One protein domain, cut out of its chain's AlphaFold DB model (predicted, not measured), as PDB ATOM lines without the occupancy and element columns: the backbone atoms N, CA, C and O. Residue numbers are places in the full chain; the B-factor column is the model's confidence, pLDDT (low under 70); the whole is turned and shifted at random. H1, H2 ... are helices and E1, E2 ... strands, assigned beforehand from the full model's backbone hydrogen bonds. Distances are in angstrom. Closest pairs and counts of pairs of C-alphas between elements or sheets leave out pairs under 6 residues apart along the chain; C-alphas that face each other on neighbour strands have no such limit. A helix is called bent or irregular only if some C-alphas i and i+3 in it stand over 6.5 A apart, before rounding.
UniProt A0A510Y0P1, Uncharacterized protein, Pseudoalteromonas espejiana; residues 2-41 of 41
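AT A GLANCE: This is residues 2 to 41 of the 41 residues of an uncharacterized protein of Pseudoalteromonas espejiana (UniProt A0A510Y0P1). One helix, H1, packs on a small two-stranded hairpin, E1 and E2, near both strands, and a long stretch with no named element, residues 2 to 14, runs past the hairpin on the E2 side before it turns back into the helix. The helix and the hairpin make the core, and the stretch at the beginning forms an arm along it. The printed part has 40 residues, with one named helix and then two named strands along the chain, H1, E1 and E2; the sheet has the order E1, E2 and is antiparallel. The class is mixed, helices and strands, with 11 helix and 9 strand residues among the 20 in named elements. The whole is compact, with a radius of gyration of the C-alphas of 9.0 A, and the C-alphas span 25 by 17 by 13 A along their three main axes.

IN THESE COORDINATES: The printed part begins at Lys 2, whose C-alpha stands at (27.869, 121.023, 170.788). Residues 2 to 14 hold no named element, and their C-alphas lie 8 to 15 A from the mean of the C-alphas. Within this stretch the C-alpha of Gly 12 stands at (21.859, 102.068, 154.507). H1 follows as residues 15 to 25, from Val 15 to Ile 25, with 15.0 A from first to last C-alpha; it begins with C-alpha 15 at (23.361, 110.757, 151.002). After residues 26 to 29 comes E1, residues 30 to 34, from Val 30 to Ser 34, the longest strand by residues, with 11.3 A from first to last C-alpha. After Asn 35 and Asp 36 comes E2, residues 37 to 40, from Gly 37 to Cys 40, with 10.4 A from first to last C-alpha. E2 ends with C-alpha 40 at (24.547, 120.347, 161.790), and Lys 41 is the chain's last residue.

HOW THE PARTS SIT: E1 and E2 form a hairpin of antiparallel neighbour strands, with 170 degrees between their N-to-C directions. C-alphas 33 and 38 face each other at 4.2 A, and C-alphas 30 and 40 face each other at 4.5 A. Across the pair, N 31 and O 39 are within hydrogen-bond range at 2.8 A, and so are N 39 and O 32, also at 2.8 A. H1 is near both strands of the hairpin. H1 and E1 have 8 pairs of C-alphas within 8 A; the closest are those of Val 15 and Ser 34, 5.2 A apart, and the two centres are 8.6 A apart. H1 and E2 have 7 pairs of C-alphas within 8 A; the closest are those of Asn 18 and Gly 37, 5.7 A apart, and the two centres are 8.2 A apart. In H1 every O i to N i+4 pair is within hydrogen-bond range, and H1 is not bent.

THE WHOLE: The two C-alphas farthest apart are those of Lys 2 and Gly 12, at 25.7 A, and both residues belong to the stretch before H1. The first and last printed C-alphas, those of Lys 2 and Lys 41, are 9.6 A apart. The printed residues run from 2 to 41 without a cut. The link from H1 to E1, with 4 residues between them, is tight, and the link from E1 to E2, with 2 residues between them, is tight as well. The mean pLDDT of the printed part is 73.2. Twelve residues, 2 to 13, are under 70, where the model's confidence is low; the mean is 84 in H1, 85 in E1 and 83 in E2.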
ATOM      1  N   LYS A   2      29.269 121.315 171.143       42.97
ATOM      2  CA  LYS A   2      27.869 121.023 170.788       42.97
ATOM      3  C   LYS A   2      27.781 119.521 170.528       42.97
ATOM      4  O   LYS A   2      28.578 119.001 169.749       42.97
ATOM      5  N   GLU A   3      26.901 118.856 171.264       44.00
ATOM      6  CA  GLU A   3      26.676 117.416 171.204       44.00
ATOM      7  C   GLU A   3      26.464 116.990 169.751       44.00
ATOM      8  O   GLU A   3      25.628 117.542 169.037       44.00
ATOM      9  N   ILE A   4      27.273 116.034 169.296       50.56
ATOM     10  CA  ILE A   4      27.020 115.345 168.037       50.56
ATOM     11  C   ILE A   4      25.817 114.464 168.331       50.56
ATOM     12  O   ILE A   4      25.964 113.338 168.808       50.56
ATOM     13  N   THR A   5      24.619 114.992 168.105       52.41
ATOM     14  CA  THR A   5      23.425 114.166 168.062       52.41
ATOM     15  C   THR A   5      23.571 113.293 166.820       52.41
ATOM     16  O   THR A   5      23.163 113.670 165.725       52.41
ATOM     17  N   LEU A   6      24.231 112.142 166.979       52.28
ATOM     18  CA  LEU A   6      24.225 111.019 166.042       52.28
ATOM     19  C   LEU A   6      22.792 110.465 166.016       52.28
ATOM     20  O   LEU A   6      22.501 109.378 166.510       52.28
ATOM     21  N   LEU A   7      21.857 111.272 165.509       51.66
ATOM     22  CA  LEU A   7      20.493 110.857 165.245       51.66
ATOM     23  C   LEU A   7      20.557 109.960 164.025       51.66
ATOM     24  O   LEU A   7      20.526 110.416 162.889       51.66
ATOM     25  N   ALA A   8      20.686 108.678 164.343       47.19
ATOM     26  CA  ALA A   8      20.726 107.560 163.436       47.19
ATOM     27  C   ALA A   8      21.914 107.621 162.471       47.19
ATOM     28  O   ALA A   8      21.889 108.260 161.422       47.19
ATOM     29  N   SER A   9      22.912 106.788 162.757       46.66
ATOM     30  CA  SER A   9      23.460 105.945 161.701       46.66
ATOM     31  C   SER A   9      22.265 105.277 161.019       46.66
ATOM     32  O   SER A   9      21.770 104.248 161.479       46.66
ATOM     33  N   VAL A  10      21.701 105.921 159.997       51.09
ATOM     34  CA  VAL A  10      20.659 105.320 159.172       51.09
ATOM     35  C   VAL A  10      21.413 104.261 158.384       51.09
ATOM     36  O   VAL A  10      21.974 104.553 157.334       51.09
ATOM     37  N   CYS A  11      21.564 103.067 158.962       49.62
ATOM     38  CA  CYS A  11      22.248 101.943 158.334       49.62
ATOM     39  C   CYS A  11      21.623 101.723 156.950       49.62
ATOM     40  O   CYS A  11      20.514 101.205 156.844       49.62
ATOM     41  N   GLY A  12      22.310 102.176 155.897       55.69
ATOM     42  CA  GLY A  12      21.859 102.068 154.507       55.69
ATOM     43  C   GLY A  12      21.118 103.281 153.921       55.69
ATOM     44  O   GLY A  12      20.624 103.188 152.798       55.69
ATOM     45  N   GLY A  13      21.036 104.418 154.618       62.81
ATOM     46  CA  GLY A  13      20.478 105.655 154.064       62.81
ATOM     47  C   GLY A  13      21.425 106.298 153.047       62.81
ATOM     48  O   GLY A  13      22.557 106.641 153.370       62.81
ATOM     49  N   SER A  14      20.976 106.489 151.804       77.38
ATOM     50  CA  SER A  14      21.764 107.231 150.807       77.38
ATOM     51  C   SER A  14      22.016 108.676 151.260       77.38
ATOM     52  O   SER A  14      21.183 109.254 151.964       77.38
ATOM     53  N   VAL A  15      23.093 109.315 150.775       82.31
ATOM     54  CA  VAL A  15      23.361 110.757 151.002       82.31
ATOM     55  C   VAL A  15      22.113 111.626 150.782       82.31
ATOM     56  O   VAL A  15      21.888 112.576 151.524       82.31
ATOM     57  N   LYS A  16      21.260 111.294 149.799       82.75
ATOM     58  CA  LYS A  16      20.008 112.025 149.536       82.75
ATOM     59  C   LYS A  16      19.021 111.943 150.702       82.75
ATOM     60  O   LYS A  16      18.442 112.957 151.079       82.75
ATOM     61  N   THR A  17      18.844 110.753 151.271       83.75
ATOM     62  CA  THR A  17      17.978 110.528 152.436       83.75
ATOM     63  C   THR A  17      18.516 111.282 153.645       83.75
ATOM     64  O   THR A  17      17.776 112.019 154.293       83.75
ATOM     65  N   ASN A  18      19.823 111.179 153.889       83.31
ATOM     66  CA  ASN A  18      20.468 111.853 155.011       83.31
ATOM     67  C   ASN A  18      20.412 113.379 154.858       83.31
ATOM     68  O   ASN A  18      20.214 114.071 155.845       83.31
ATOM     69  N   ALA A  19      20.502 113.912 153.636       82.44
ATOM     70  CA  ALA A  19      20.374 115.345 153.376       82.44
ATOM     71  C   ALA A  19      18.955 115.872 153.631       82.44
ATOM     72  O   ALA A  19      18.804 116.958 154.187       82.44
ATOM     73  N   ALA A  20      17.923 115.111 153.251       84.88
ATOM     74  CA  ALA A  20      16.533 115.480 153.518       84.88
ATOM     75  C   ALA A  20      16.256 115.536 155.029       84.88
ATOM     76  O   ALA A  20      15.720 116.522 155.523       84.88
ATOM     77  N   ILE A  21      16.704 114.517 155.769       84.19
ATOM     78  CA  ILE A  21      16.585 114.475 157.232       84.19
ATOM     79  C   ILE A  21      17.388 115.617 157.873       84.19
ATOM     80  O   ILE A  21      16.897 116.297 158.771       84.19
ATOM     81  N   ALA A  22      18.608 115.861 157.391       84.62
ATOM     82  CA  ALA A  22      19.462 116.926 157.897       84.62
ATOM     83  C   ALA A  22      18.815 118.307 157.754       84.62
ATOM     84  O   ALA A  22      18.968 119.123 158.654       84.62
ATOM     85  N   MET A  23      18.088 118.580 156.665       83.88
ATOM     86  CA  MET A  23      17.384 119.859 156.503       83.88
ATOM     87  C   MET A  23      16.225 120.035 157.487       83.88
ATOM     88  O   MET A  23      16.038 121.136 157.995       83.88
ATOM     89  N   GLU A  24      15.491 118.968 157.805       85.25
ATOM     90  CA  GLU A  24      14.397 119.023 158.786       85.25
ATOM     91  C   GLU A  24      14.913 119.204 160.224       85.25
ATOM     92  O   GLU A  24      14.306 119.902 161.039       85.25
ATOM     93  N   ILE A  25      16.047 118.577 160.551       83.62
ATOM     94  CA  ILE A  25      16.598 118.560 161.912       83.62
ATOM     95  C   ILE A  25      17.522 119.756 162.164       83.62
ATOM     96  O   ILE A  25      17.410 120.429 163.193       83.62
ATOM     97  N   CYS A  26      18.446 120.039 161.245       85.31
ATOM     98  CA  CYS A  26      19.424 121.112 161.387       85.31
ATOM     99  C   CYS A  26      18.816 122.456 160.969       85.31
ATOM    100  O   CYS A  26      19.080 122.960 159.876       85.31
ATOM    101  N   LYS A  27      18.041 123.065 161.872       80.00
ATOM    102  CA  LYS A  27      17.391 124.370 161.651       80.00
ATOM    103  C   LYS A  27      18.368 125.500 161.295       80.00
ATOM    104  O   LYS A  27      18.020 126.373 160.511       80.00
ATOM    105  N   ASP A  28      19.591 125.448 161.820       82.50
ATOM    106  CA  ASP A  28      20.658 126.429 161.552       82.50
ATOM    107  C   ASP A  28      21.509 126.085 160.311       82.50
ATOM    108  O   ASP A  28      22.470 126.777 159.965       82.50
ATOM    109  N   GLY A  29      21.152 125.004 159.613       78.75
ATOM    110  CA  GLY A  29      21.810 124.535 158.403       78.75
ATOM    111  C   GLY A  29      22.752 123.352 158.621       78.75
ATOM    112  O   GLY A  29      23.198 123.033 159.723       78.75
ATOM    113  N   VAL A  30      23.063 122.680 157.515       86.25
ATOM    114  CA  VAL A  30      23.838 121.434 157.493       86.25
ATOM    115  C   VAL A  30      25.293 121.726 157.132       86.25
ATOM    116  O   VAL A  30      25.573 122.452 156.175       86.25
ATOM    117  N   LYS A  31      26.233 121.181 157.908       86.38
ATOM    118  CA  LYS A  31      27.681 121.315 157.693       86.38
ATOM    119  C   LYS A  31      28.201 120.267 156.716       86.38
ATOM    120  O   LYS A  31      28.967 120.609 155.820       86.38
ATOM    121  N   SER A  32      27.791 119.013 156.885       83.75
ATOM    122  CA  SER A  32      28.177 117.904 156.007       83.75
ATOM    123  C   SER A  32      27.137 116.792 156.029       83.75
ATOM    124  O   SER A  32      26.518 116.551 157.063       83.75
ATOM    125  N   VAL A  33      26.998 116.086 154.907       85.62
ATOM    126  CA  VAL A  33      26.167 114.884 154.764       85.62
ATOM    127  C   VAL A  33      27.012 113.798 154.105       85.62
ATOM    128  O   VAL A  33      27.708 114.067 153.127       85.62
ATOM    129  N   SER A  34      26.941 112.580 154.626       83.31
ATOM    130  CA  SER A  34      27.552 111.376 154.062       83.31
ATOM    131  C   SER A  34      26.537 110.230 154.057       83.31
ATOM    132  O   SER A  34      25.384 110.410 154.449       83.31
ATOM    133  N   ASN A  35      26.935 109.042 153.596       79.25
ATOM    134  CA  ASN A  35      26.089 107.849 153.717       79.25
ATOM    135  C   ASN A  35      25.918 107.407 155.178       79.25
ATOM    136  O   ASN A  35      24.926 106.776 155.519       79.25
ATOM    137  N   ASP A  36      26.851 107.788 156.048       79.62
ATOM    138  CA  ASP A  36      26.852 107.398 157.459       79.62
ATOM    139  C   ASP A  36      26.049 108.363 158.351       79.62
ATOM    140  O   ASP A  36      25.840 108.079 159.531       79.62
ATOM    141  N   GLY A  37      25.589 109.496 157.801       79.50
ATOM    142  CA  GLY A  37      24.739 110.462 158.499       79.50
ATOM    143  C   GLY A  37      24.971 111.911 158.066       79.50
ATOM    144  O   GLY A  37      25.329 112.194 156.921       79.50
ATOM    145  N   PHE A  38      24.749 112.853 158.982       85.38
ATOM    146  CA  PHE A  38      24.931 114.287 158.744       85.38
ATOM    147  C   PHE A  38      25.384 115.025 160.009       85.38
ATOM    148  O   PHE A  38      25.254 114.532 161.126       85.38
ATOM    149  N   VAL A  39      25.929 116.227 159.821       83.62
ATOM    150  CA  VAL A  39      26.406 117.111 160.891       83.62
ATOM    151  C   VAL A  39      25.755 118.479 160.720       83.62
ATOM    152  O   VAL A  39      25.859 119.073 159.645       83.62
ATOM    153  N   CYS A  40      25.104 118.990 161.767       84.88
ATOM    154  CA  CYS A  40      24.547 120.347 161.790       84.88
ATOM    155  C   CYS A  40      25.645 121.415 161.981       84.88
ATOM    156  O   CYS A  40      26.735 121.107 162.472       84.88
ATOM    157  N   LYS A  41      25.377 122.660 161.568       80.56
ATOM    158  CA  LYS A  41      26.278 123.811 161.761       80.56
ATOM    159  C   LYS A  41      26.240 124.387 163.181       80.56
ATOM    160  O   LYS A  41      25.184 124.344 163.849       80.56
TER     161      LYS A  41